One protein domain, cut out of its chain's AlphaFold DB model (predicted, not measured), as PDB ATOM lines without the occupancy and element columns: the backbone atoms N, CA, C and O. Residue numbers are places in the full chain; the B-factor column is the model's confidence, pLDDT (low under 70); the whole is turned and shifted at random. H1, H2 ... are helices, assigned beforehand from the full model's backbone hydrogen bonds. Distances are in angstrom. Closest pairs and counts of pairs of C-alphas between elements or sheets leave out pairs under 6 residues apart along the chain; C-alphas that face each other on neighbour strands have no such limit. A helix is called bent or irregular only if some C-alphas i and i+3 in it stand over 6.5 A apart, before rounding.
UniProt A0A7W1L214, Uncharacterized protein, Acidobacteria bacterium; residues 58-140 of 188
ATOM      1  N   SER A  58      18.271   3.453 -34.558       47.38
ATOM      2  CA  SER A  58      17.827   4.847 -34.529       47.38
ATOM      3  C   SER A  58      18.489   5.630 -33.387       47.38
ATOM      4  O   SER A  58      18.121   5.452 -32.226       47.38
ATOM      5  N   GLY A  59      19.450   6.498 -33.709       61.31
ATOM      6  CA  GLY A  59      20.036   7.446 -32.755       61.31
ATOM      7  C   GLY A  59      21.514   7.768 -32.976       61.31
ATOM      8  O   GLY A  59      21.920   8.886 -32.673       61.31
ATOM      9  N   ALA A  60      22.305   6.845 -33.534       67.00
ATOM     10  CA  ALA A  60      23.738   7.071 -33.732       67.00
ATOM     11  C   ALA A  60      24.015   7.901 -34.997       67.00
ATOM     12  O   ALA A  60      23.564   7.567 -36.094       67.00
ATOM     13  N   THR A  61      24.801   8.970 -34.864       80.94
ATOM     14  CA  THR A  61      25.294   9.722 -36.032       80.94
ATOM     15  C   THR A  61      26.447   8.977 -36.711       80.94
ATOM     16  O   THR A  61      27.143   8.181 -36.079       80.94
ATOM     17  N   ALA A  62      26.726   9.273 -37.985       79.31
ATOM     18  CA  ALA A  62      27.888   8.701 -38.679       79.31
ATOM     19  C   ALA A  62      29.215   9.003 -37.949       79.31
ATOM     20  O   ALA A  62      30.082   8.136 -37.844       79.31
ATOM     21  N   SER A  63      29.345  10.212 -37.386       83.44
ATOM     22  CA  SER A  63      30.512  10.606 -36.589       83.44
ATOM     23  C   SER A  63      30.633   9.783 -35.306       83.44
ATOM     24  O   SER A  63      31.725   9.338 -34.961       83.44
ATOM     25  N   GLU A  64      29.524   9.558 -34.601       86.12
ATOM     26  CA  GLU A  64      29.511   8.739 -33.388       86.12
ATOM     27  C   GLU A  64      29.859   7.277 -33.694       86.12
ATOM     28  O   GLU A  64      30.691   6.684 -33.009       86.12
ATOM     29  N   ASN A  65      29.282   6.704 -34.755       87.31
ATOM     30  CA  ASN A  65      29.601   5.344 -35.186       87.31
ATOM     31  C   ASN A  65      31.098   5.190 -35.497       87.31
ATOM     32  O   ASN A  65      31.721   4.223 -35.060       87.31
ATOM     33  N   LYS A  66      31.692   6.172 -36.187       89.25
ATOM     34  CA  LYS A  66      33.127   6.181 -36.503       89.25
ATOM     35  C   LYS A  66      33.993   6.259 -35.242       89.25
ATOM     36  O   LYS A  66      34.954   5.506 -35.114       89.25
ATOM     37  N   GLN A  67      33.625   7.103 -34.279       91.38
ATOM     38  CA  GLN A  67      34.322   7.177 -32.990       91.38
ATOM     39  C   GLN A  67      34.246   5.857 -32.213       91.38
ATOM     40  O   GLN A  67      35.259   5.390 -31.698       91.38
ATOM     41  N   ARG A  68      33.070   5.227 -32.163       92.94
ATOM     42  CA  ARG A  68      32.864   3.928 -31.507       92.94
ATOM     43  C   ARG A  68      33.628   2.795 -32.196       92.94
ATOM     44  O   ARG A  68      34.202   1.956 -31.507       92.94
ATOM     45  N   LEU A  69      33.703   2.804 -33.528       94.31
ATOM     46  CA  LEU A  69      34.548   1.883 -34.291       94.31
ATOM     47  C   LEU A  69      36.025   2.069 -33.928       94.31
ATOM     48  O   LEU A  69      36.701   1.094 -33.616       94.31
ATOM     49  N   TYR A  70      36.526   3.304 -33.890       96.06
ATOM     50  CA  TYR A  70      37.903   3.563 -33.464       96.06
ATOM     51  C   TYR A  70      38.180   3.089 -32.029       96.06
ATOM     52  O   TYR A  70      39.220   2.482 -31.784       96.06
ATOM     53  N   GLN A  71      37.251   3.305 -31.092       96.56
ATOM     54  CA  GLN A  71      37.368   2.774 -29.729       96.56
ATOM     55  C   GLN A  71      37.404   1.241 -29.714       96.56
ATOM     56  O   GLN A  71      38.245   0.661 -29.030       96.56
ATOM     57  N   HIS A  72      36.535   0.585 -30.487       96.50
ATOM     58  CA  HIS A  72      36.520  -0.871 -30.613       96.50
ATOM     59  C   HIS A  72      37.874  -1.393 -31.096       96.50
ATOM     60  O   HIS A  72      38.488  -2.200 -30.405       96.50
ATOM     61  N   LEU A  73      38.370  -0.876 -32.224       96.31
ATOM     62  CA  LEU A  73      39.653  -1.283 -32.802       96.31
ATOM     63  C   LEU A  73      40.809  -1.087 -31.816       96.31
ATOM     64  O   LEU A  73      41.657  -1.970 -31.675       96.31
ATOM     65  N   TYR A  74      40.807   0.044 -31.104       97.25
ATOM     66  CA  TYR A  74      41.815   0.351 -30.100       97.25
ATOM     67  C   TYR A  74      41.797  -0.684 -28.972       97.25
ATOM     68  O   TYR A  74      42.838  -1.268 -28.666       97.25
ATOM     69  N   TYR A  75      40.629  -0.960 -28.386       97.62
ATOM     70  CA  TYR A  75      40.500  -1.898 -27.270       97.62
ATOM     71  C   TYR A  75      40.760  -3.357 -27.648       97.62
ATOM     72  O   TYR A  75      41.232  -4.109 -26.799       97.62
ATOM     73  N   THR A  76      40.488  -3.756 -28.892       95.12
ATOM     74  CA  THR A  76      40.737  -5.122 -29.384       95.12
ATOM     75  C   THR A  76      42.125  -5.301 -30.005       95.12
ATOM     76  O   THR A  76      42.370  -6.311 -30.664       95.12
ATOM     77  N   GLY A  77      43.016  -4.314 -29.864       93.88
ATOM     78  CA  GLY A  77      44.397  -4.382 -30.353       93.88
ATOM     79  C   GLY A  77      44.533  -4.385 -31.881       93.88
ATOM     80  O   GLY A  77      45.612  -4.673 -32.405       93.88
ATOM     81  N   VAL A  78      43.465  -4.062 -32.617       93.56
ATOM     82  CA  VAL A  78      43.498  -4.035 -34.080       93.56
ATOM     83  C   VAL A  78      44.289  -2.816 -34.526       93.56
ATOM     84  O   VAL A  78      43.976  -1.675 -34.180       93.56
ATOM     85  N   ASN A  79      45.319  -3.066 -35.326       91.12
ATOM     86  CA  ASN A  79      46.188  -2.036 -35.866       91.12
ATOM     87  C   ASN A  79      46.350  -2.197 -37.374       91.12
ATOM     88  O   ASN A  79      46.417  -3.312 -37.901       91.12
ATOM     89  N   PHE A  80      46.479  -1.054 -38.042       93.44
ATOM     90  CA  PHE A  80      46.762  -0.968 -39.466       93.44
ATOM     91  C   PHE A  80      48.132  -0.335 -39.682       93.44
ATOM     92  O   PHE A  80      48.511   0.613 -38.988       93.44
ATOM     93  N   VAL A  81      48.879  -0.859 -40.646       91.25
ATOM     94  CA  VAL A  81      50.163  -0.290 -41.074       91.25
ATOM     95  C   VAL A  81      50.002   0.384 -42.431       91.25
ATOM     96  O   VAL A  81      49.102   0.034 -43.183       91.25
ATOM     97  N   ALA A  82      50.881   1.333 -42.774       82.31
ATOM     98  CA  ALA A  82      50.784   2.068 -44.043       82.31
ATOM     99  C   ALA A  82      50.704   1.134 -45.270       82.31
ATOM    100  O   ALA A  82      49.941   1.399 -46.190       82.31
ATOM    101  N   GLY A  83      51.418  -0.001 -45.214       91.31
ATOM    102  CA  GLY A  83      51.409  -1.044 -46.244       91.31
ATOM    103  C   GLY A  83      50.055  -1.729 -46.478       91.31
ATOM    104  O   GLY A  83      49.841  -2.280 -47.557       91.31
ATOM    105  N   ASP A  84      49.141  -1.702 -45.498       94.00
ATOM    106  CA  ASP A  84      47.853  -2.407 -45.569       94.00
ATOM    107  C   ASP A  84      46.978  -1.865 -46.712       94.00
ATOM    108  O   ASP A  84      46.252  -2.631 -47.346       94.00
ATOM    109  N   ALA A  85      47.096  -0.574 -47.044       92.25
ATOM    110  CA  ALA A  85      46.356   0.041 -48.143       92.25
ATOM    111  C   ALA A  85      46.735  -0.545 -49.515       92.25
ATOM    112  O   ALA A  85      45.867  -0.759 -50.361       92.25
ATOM    113  N   GLN A  86      48.018  -0.850 -49.743       92.81
ATOM    114  CA  GLN A  86      48.492  -1.373 -51.031       92.81
ATOM    115  C   GLN A  86      48.214  -2.870 -51.200       92.81
ATOM    116  O   GLN A  86      48.166  -3.365 -52.326       92.81
ATOM    117  N   ILE A  87      48.020  -3.592 -50.095       93.25
ATOM    118  CA  ILE A  87      47.719  -5.029 -50.099       93.25
ATOM    119  C   ILE A  87      46.292  -5.332 -49.650       93.25
ATOM    120  O   ILE A  87      46.020  -6.478 -49.299       93.25
ATOM    121  N   PHE A  88      45.385  -4.349 -49.680       91.00
ATOM    122  CA  PHE A  88      44.019  -4.464 -49.163       91.00
ATOM    123  C   PHE A  88      43.331  -5.764 -49.598       91.00
ATOM    124  O   PHE A  88      42.884  -6.530 -48.751       91.00
ATOM    125  N   GLU A  89      43.375  -6.098 -50.891       89.69
ATOM    126  CA  GLU A  89      42.781  -7.319 -51.465       89.69
ATOM    127  C   GLU A  89      43.414  -8.640 -50.997       89.69
ATOM    128  O   GLU A  89      42.874  -9.719 -51.243       89.69
ATOM    129  N   ARG A  90      44.543  -8.599 -50.293       92.25
ATOM    130  CA  ARG A  90      45.256  -9.767 -49.750       92.25
ATOM    131  C   ARG A  90      45.271  -9.811 -48.224       92.25
ATOM    132  O   ARG A  90      45.768 -10.788 -47.672       92.25
ATOM    133  N   LEU A  91      44.742  -8.783 -47.559       92.69
ATOM    134  CA  LEU A  91      44.580  -8.784 -46.110       92.69
ATOM    135  C   LEU A  91      43.672  -9.932 -45.662       92.69
ATOM    136  O   LEU A  91      42.832 -10.427 -46.426       92.69
ATOM    137  N   ASP A  92      43.829 -10.338 -44.405       92.75
ATOM    138  CA  ASP A  92      42.909 -11.283 -43.796       92.75
ATOM    139  C   ASP A  92      41.469 -10.721 -43.806       92.75
ATOM    140  O   ASP A  92      41.268  -9.497 -43.790       92.75
ATOM    141  N   PRO A  93      40.444 -11.592 -43.858       90.44
ATOM    142  CA  PRO A  93      39.055 -11.151 -43.967       90.44
ATOM    143  C   PRO A  93      38.618 -10.181 -42.864       90.44
ATOM    144  O   PRO A  93      37.824  -9.282 -43.131       90.44
ATOM    145  N   GLN A  94      39.149 -10.322 -41.646       88.69
ATOM    146  CA  GLN A  94      38.776  -9.479 -40.516       88.69
ATOM    147  C   GLN A  94      39.344  -8.060 -40.660       88.69
ATOM    148  O   GLN A  94      38.603  -7.086 -40.525       88.69
ATOM    149  N   LYS A  95      40.627  -7.907 -41.007       91.31
ATOM    150  CA  LYS A  95      41.204  -6.590 -41.319       91.31
ATOM    151  C   LYS A  95      40.490  -5.915 -42.484       91.31
ATOM    152  O   LYS A  95      40.174  -4.729 -42.387       91.31
ATOM    153  N   LYS A  96      40.199  -6.655 -43.560       90.81
ATOM    154  CA  LYS A  96      39.423  -6.128 -44.699       90.81
ATOM    155  C   LYS A  96      38.064  -5.614 -44.258       90.81
ATOM    156  O   LYS A  96      37.638  -4.548 -44.696       90.81
ATOM    157  N   TYR A  97      37.385  -6.373 -43.406       90.56
ATOM    158  CA  TYR A  97      36.083  -6.005 -42.874       90.56
ATOM    159  C   TYR A  97      36.140  -4.671 -42.127       90.56
ATOM    160  O   TYR A  97      35.345  -3.776 -42.400       90.56
ATOM    161  N   PHE A  98      37.125  -4.496 -41.244       92.50
ATOM    162  CA  PHE A  98      37.290  -3.242 -40.515       92.50
ATOM    163  C   PHE A  98      37.672  -2.069 -41.417       92.50
ATOM    164  O   PHE A  98      37.133  -0.985 -41.234       92.50
ATOM    165  N   ILE A  99      38.528  -2.263 -42.423       91.81
ATOM    166  CA  ILE A  99      38.832  -1.203 -43.398       91.81
ATOM    167  C   ILE A  99      37.571  -0.792 -44.173       91.81
ATOM    168  O   ILE A  99      37.320   0.400 -44.335       91.81
ATOM    169  N   ASN A 100      36.731  -1.745 -44.590       88.94
ATOM    170  CA  ASN A 100      35.437  -1.417 -45.200       88.94
ATOM    171  C   ASN A 100      34.532  -0.637 -44.237       88.94
ATOM    172  O   ASN A 100      33.896   0.330 -44.645       88.94
ATOM    173  N   ALA A 101      34.505  -1.011 -42.955       89.00
ATOM    174  CA  ALA A 101      33.747  -0.289 -41.937       89.00
ATOM    175  C   ALA A 101      34.267   1.148 -41.720       89.00
ATOM    176  O   ALA A 101      33.470   2.048 -41.458       89.00
ATOM    177  N   LEU A 102      35.582   1.367 -41.850       89.38
ATOM    178  CA  LEU A 102      36.223   2.679 -41.726       89.38
ATOM    179  C   LEU A 102      35.878   3.616 -42.883       89.38
ATOM    180  O   LEU A 102      35.531   4.772 -42.643       89.38
ATOM    181  N   VAL A 103      35.959   3.123 -44.122       86.00
ATOM    182  CA  VAL A 103      35.648   3.939 -45.307       86.00
ATOM    183  C   VAL A 103      34.134   4.090 -45.507       86.00
ATOM    184  O   VAL A 103      33.660   5.112 -46.000       86.00
ATOM    185  N   GLY A 104      33.361   3.089 -45.086       77.94
ATOM    186  CA  GLY A 104      31.905   3.071 -45.129       77.94
ATOM    187  C   GLY A 104      31.346   1.930 -45.981       77.94
ATOM    188  O   GLY A 104      31.795   1.655 -47.093       77.94
ATOM    189  N   TRP A 105      30.277   1.310 -45.477       71.00
ATOM    190  CA  TRP A 105      29.646   0.120 -46.061       71.00
ATOM    191  C   TRP A 105      29.058   0.309 -47.469       71.00
ATOM    192  O   TRP A 105      28.897  -0.657 -48.204       71.00
ATOM    193  N   GLY A 106      28.757   1.541 -47.895       67.44
ATOM    194  CA  GLY A 106      28.084   1.809 -49.177       67.44
ATOM    195  C   GLY A 106      28.887   1.458 -50.441       67.44
ATOM    196  O   GLY A 106      28.379   1.637 -51.551       67.44
ATOM    197  N   ARG A 107      30.139   1.002 -50.292       70.94
ATOM    198  CA  ARG A 107      31.053   0.640 -51.389       70.94
ATOM    199  C   ARG A 107      31.678  -0.751 -51.236       70.94
ATOM    200  O   ARG A 107      32.543  -1.105 -52.032       70.94
ATOM    201  N   SER A 108      31.234  -1.554 -50.268       67.62
ATOM    202  CA  SER A 108      31.791  -2.895 -50.046       67.62
ATOM    203  C   SER A 108      31.338  -3.934 -51.079       67.62
ATOM    204  O   SER A 108      32.022  -4.937 -51.251       67.62
ATOM    205  N   ASP A 109      30.212  -3.709 -51.770       67.25
ATOM    206  CA  ASP A 109      29.666  -4.643 -52.763       67.25
ATOM    207  C   ASP A 109      29.060  -3.890 -53.973       67.25
ATOM    208  O   ASP A 109      28.192  -3.025 -53.784       67.25
ATOM    209  N   PRO A 110      29.484  -4.194 -55.218       68.88
ATOM    210  CA  PRO A 110      28.925  -3.590 -56.429       68.88
ATOM    211  C   PRO A 110      27.430  -3.856 -56.633       68.88
ATOM    212  O   PRO A 110      26.768  -3.074 -57.313       68.88
ATOM    213  N   ALA A 111      26.864  -4.907 -56.036       71.31
ATOM    214  CA  ALA A 111      25.439  -5.209 -56.145       71.31
ATOM    215  C   ALA A 111      24.540  -4.212 -55.385       71.31
ATOM    216  O   ALA A 111      23.329  -4.200 -55.597       71.31
ATOM    217  N   TRP A 112      25.109  -3.374 -54.512       65.69
ATOM    218  CA  TRP A 112      24.350  -2.525 -53.586       65.69
ATOM    219  C   TRP A 112      24.281  -1.061 -54.045       65.69
ATOM    220  O   TRP A 112      23.522  -0.275 -53.478       65.69
ATOM    221  N   ASN A 113      25.053  -0.672 -55.067       64.62
ATOM    222  CA  ASN A 113      25.148   0.714 -55.519       64.62
ATOM    223  C   ASN A 113      25.363   0.811 -57.041       64.62
ATOM    224  O   ASN A 113      26.388   0.381 -57.560       64.62
ATOM    225  N   ALA A 114      24.425   1.446 -57.754       66.69
ATOM    226  CA  ALA A 114      24.504   1.641 -59.207       66.69
ATOM    227  C   ALA A 114      25.704   2.508 -59.657       66.69
ATOM    228  O   ALA A 114      26.104   2.439 -60.816       66.69
ATOM    229  N   GLY A 115      26.280   3.308 -58.750       70.00
ATOM    230  CA  GLY A 115      27.489   4.112 -58.960       70.00
ATOM    231  C   GLY A 115      28.719   3.562 -58.233       70.00
ATOM    232  O   GLY A 115      29.566   4.343 -57.800       70.00
ATOM    233  N   TRP A 116      28.794   2.243 -58.028       78.75
ATOM    234  CA  TRP A 116      29.890   1.618 -57.294       78.75
ATOM    235  C   TRP A 116      31.259   1.928 -57.909       78.75
ATOM    236  O   TRP A 116      31.469   1.828 -59.120       78.75
ATOM    237  N   GLN A 117      32.209   2.263 -57.039       78.19
ATOM    238  CA  GLN A 117      33.620   2.392 -57.372       78.19
ATOM    239  C   GLN A 117      34.442   1.658 -56.311       78.19
ATOM    240  O   GLN A 117      34.150   1.828 -55.118       78.19
ATOM    241  N   PRO A 118      35.480   0.899 -56.708       80.38
ATOM    242  CA  PRO A 118      36.342   0.204 -55.761       80.38
ATOM    243  C   PRO A 118      37.025   1.200 -54.825       80.38
ATOM    244  O   PRO A 118      37.260   2.351 -55.200       80.38
ATOM    245  N   LEU A 119      37.336   0.758 -53.607       85.94
ATOM    246  CA  LEU A 119      38.147   1.539 -52.677       85.94
ATOM    247  C   LEU A 119      39.553   1.720 -53.248       85.94
ATOM    248  O   LEU A 119      40.203   0.758 -53.658       85.94
ATOM    249  N   THR A 120      40.028   2.957 -53.277       90.12
ATOM    250  CA  THR A 120      41.394   3.273 -53.690       90.12
ATOM    251  C   THR A 120      42.352   3.151 -52.507       90.12
ATOM    252  O   THR A 120      41.982   3.374 -51.354       90.12
ATOM    253  N   ALA A 121      43.623   2.855 -52.786       91.81
ATOM    254  CA  ALA A 121      44.648   2.806 -51.744       91.81
ATOM    255  C   ALA A 121      44.778   4.145 -50.991       91.81
ATOM    256  O   ALA A 121      44.974   4.141 -49.783       91.81
ATOM    257  N   ALA A 122      44.606   5.278 -51.682       91.62
ATOM    258  CA  ALA A 122      44.655   6.602 -51.065       91.62
ATOM    259  C   ALA A 122      43.514   6.821 -50.054       91.62
ATOM    260  O   ALA A 122      43.748   7.355 -48.974       91.62
ATOM    261  N   GLU A 123      42.291   6.377 -50.367       91.56
ATOM    262  CA  GLU A 123      41.155   6.440 -49.433       91.56
ATOM    263  C   GLU A 123      41.411   5.603 -48.178       91.56
ATOM    264  O   GLU A 123      41.199   6.072 -47.060       91.56
ATOM    265  N   ILE A 124      41.924   4.385 -48.356       93.06
ATOM    266  CA  ILE A 124      42.257   3.495 -47.239       93.06
ATOM    267  C   ILE A 124      43.380   4.101 -46.389       93.06
ATOM    268  O   ILE A 124      43.301   4.087 -45.163       93.06
ATOM    269  N   GLU A 125      44.411   4.662 -47.019       94.94
ATOM    270  CA  GLU A 125      45.529   5.296 -46.323       94.94
ATOM    271  C   GLU A 125      45.075   6.493 -45.480       94.94
ATOM    272  O   GLU A 125      45.484   6.606 -44.324       94.94
ATOM    273  N   MET A 126      44.171   7.333 -45.993       93.75
ATOM    274  CA  MET A 126      43.585   8.436 -45.218       93.75
ATOM    275  C   MET A 126      42.841   7.942 -43.969       93.75
ATOM    276  O   MET A 126      42.984   8.528 -42.892       93.75
ATOM    277  N   GLU A 127      42.078   6.852 -44.073       93.56
ATOM    278  CA  GLU A 127      41.373   6.277 -42.921       93.56
ATOM    279  C   GLU A 127      42.325   5.634 -41.907       93.56
ATOM    280  O   GLU A 127      42.150   5.794 -40.695       93.56
ATOM    281  N   ILE A 128      43.378   4.964 -42.382       94.75
ATOM    282  CA  ILE A 128      44.439   4.419 -41.527       94.75
ATOM    283  C   ILE A 128      45.153   5.547 -40.776       94.75
ATOM    284  O   ILE A 128      45.390   5.421 -39.574       94.75
ATOM    285  N   LEU A 129      45.487   6.652 -41.450       95.19
ATOM    286  CA  LEU A 129      46.101   7.824 -40.823       95.19
ATOM    287  C   LEU A 129      45.186   8.423 -39.752       95.19
ATOM    288  O   LEU A 129      45.626   8.608 -38.619       95.19
ATOM    289  N   SER A 130      43.904   8.609 -40.069       94.75
ATOM    290  CA  SER A 130      42.902   9.118 -39.125       94.75
ATOM    291  C   SER A 130      42.788   8.236 -37.875       94.75
ATOM    292  O   SER A 130      42.758   8.733 -36.747       94.75
ATOM    293  N   TYR A 131      42.794   6.910 -38.045       96.19
ATOM    294  CA  TYR A 131      42.801   5.979 -36.917       96.19
ATOM    295  C   TYR A 131      44.098   6.060 -36.100       96.19
ATOM    296  O   TYR A 131      44.060   6.030 -34.871       96.19
ATOM    297  N   ARG A 132      45.261   6.204 -36.744       95.44
ATOM    298  CA  ARG A 132      46.544   6.362 -36.038       95.44
ATOM    299  C   ARG A 132      46.607   7.654 -35.227       95.44
ATOM    300  O   ARG A 132      47.129   7.647 -34.115       95.44
ATOM    301  N   GLU A 133      46.068   8.750 -35.747       95.44
ATOM    302  CA  GLU A 133      45.944  10.009 -35.005       95.44
ATOM    303  C   GLU A 133      45.001   9.860 -33.807       95.44
ATOM    304  O   GLU A 133      45.299  10.335 -32.704       95.44
ATOM    305  N   PHE A 134      43.893   9.137 -33.991       95.69
ATOM    306  CA  PHE A 134      42.974   8.812 -32.906       95.69
ATOM    307  C   PHE A 134      43.664   8.020 -31.790       95.69
ATOM    308  O   PHE A 134      43.543   8.387 -30.622       95.69
ATOM    309  N   THR A 135      44.416   6.963 -32.116       95.75
ATOM    310  CA  THR A 135      45.099   6.151 -31.095       95.75
ATOM    311  C   THR A 135      46.230   6.912 -30.405       95.75
ATOM    312  O   THR A 135      46.421   6.748 -29.201       95.75
ATOM    313  N   ALA A 136      46.935   7.794 -31.122       95.62
ATOM    314  CA  ALA A 136      47.988   8.641 -30.558       95.62
ATOM    315  C   ALA A 136      47.458   9.684 -29.561       95.62
ATOM    316  O   ALA A 136      48.167  10.074 -28.636       95.62
ATOM    317  N   THR A 137      46.213  10.128 -29.738       96.19
ATOM    318  CA  THR A 137      45.550  11.123 -28.879       96.19
ATOM    319  C   THR A 137      44.524  10.500 -27.927       96.19
ATOM    320  O   THR A 137      43.756  11.218 -27.276       96.19
ATOM    321  N   PHE A 138      44.501   9.166 -27.827       96.88
ATOM    322  CA  PHE A 138      43.571   8.448 -26.965       96.88
ATOM    323  C   PHE A 138      43.867   8.726 -25.491       96.88
ATOM    324  O   PHE A 138      45.008   8.635 -25.038       96.88
ATOM    325  N   ASN A 139      42.831   9.067 -24.729       95.69
ATOM    326  CA  ASN A 139      42.961   9.507 -23.348       95.69
ATOM    327  C   ASN A 139      41.820   8.963 -22.478       95.69
ATOM    328  O   ASN A 139      40.874   8.345 -22.970       95.69
ATOM    329  N   ARG A 140      41.899   9.234 -21.171       95.00
ATOM    330  CA  ARG A 140      40.913   8.772 -20.188       95.00
ATOM    331  C   ARG A 140      39.497   9.281 -20.468       95.00
ATOM    332  O   ARG A 140      38.544   8.550 -20.243       95.00
TER     333      ARG A 140
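This is residues 58 to 140 of the 188 residues of an uncharacterized protein of Acidobacteria bacterium (UniProt A0A7W1L214). The longest helix, H4, runs along one side of the domain, with H3 meeting it nearly at a right angle, H1 meeting it at a steep tilt farther along, where residues 70 to 74 of H1 come to residues 131 to 135 of H4, and short H2 by its beginning. A long loop, residues 104 to 120, leads from H3 back to H4. The printed part has 83 residues with four named helices, H1 to H4 in chain order, and no named strand; the class is all helix. It is compact, with a radius of gyration of the C-alphas of 13.2 A and spans of 43 by 36 by 20 A.

H4, residues 121 to 136, is 22.2 A long and ends at C-alpha 136 (47.988, 8.641, -30.558). H1, residues 62 to 75, begins at C-alpha 62 (27.888, 8.701, -38.679) and measures 20.0 A. H3, residues 93 to 103, measures 15.5 A. H2, residues 82 to 85, is neither bent nor irregular, but only just: C-alphas 82 and 85 are 6.4 A apart.

H4 is the hub, touching the three other helices. H3 touches residues 123 to 127 of H4, about perpendicular at 88 degrees; the closest C-alphas, of Leu 102 and Glu 127, are 6.4 A apart. H2 touches residues 121 to 128 of H4, closest at the C-alphas of Ala 85 and Ala 121, 4.9 A. H1 with residues 70 to 74 only just touches H4, with 3 pairs of C-alphas within 8 A, the closest being Tyr 70 and Tyr 131 at 6.5 A, at a steep tilt of 67 degrees. H1 and H3 also only just touch, with 3 such pairs, closest at the C-alphas of Lys 66 and Leu 102, 7.0 A. H2 and H3 are near each other. In H1, H3 and H4 every O i to N i+4 pair is within hydrogen-bond range; H2 is too short for such a pair.

The C-alphas farthest apart, of Ala 114 and Arg 140, are 42.9 A apart. The printed part has no cut, and the link from H3 to H4 is long. Mean pLDDT of the printed part is 87.1; residues 58 to 60, 106, 108 to 110 and 112 to 114 are under 70.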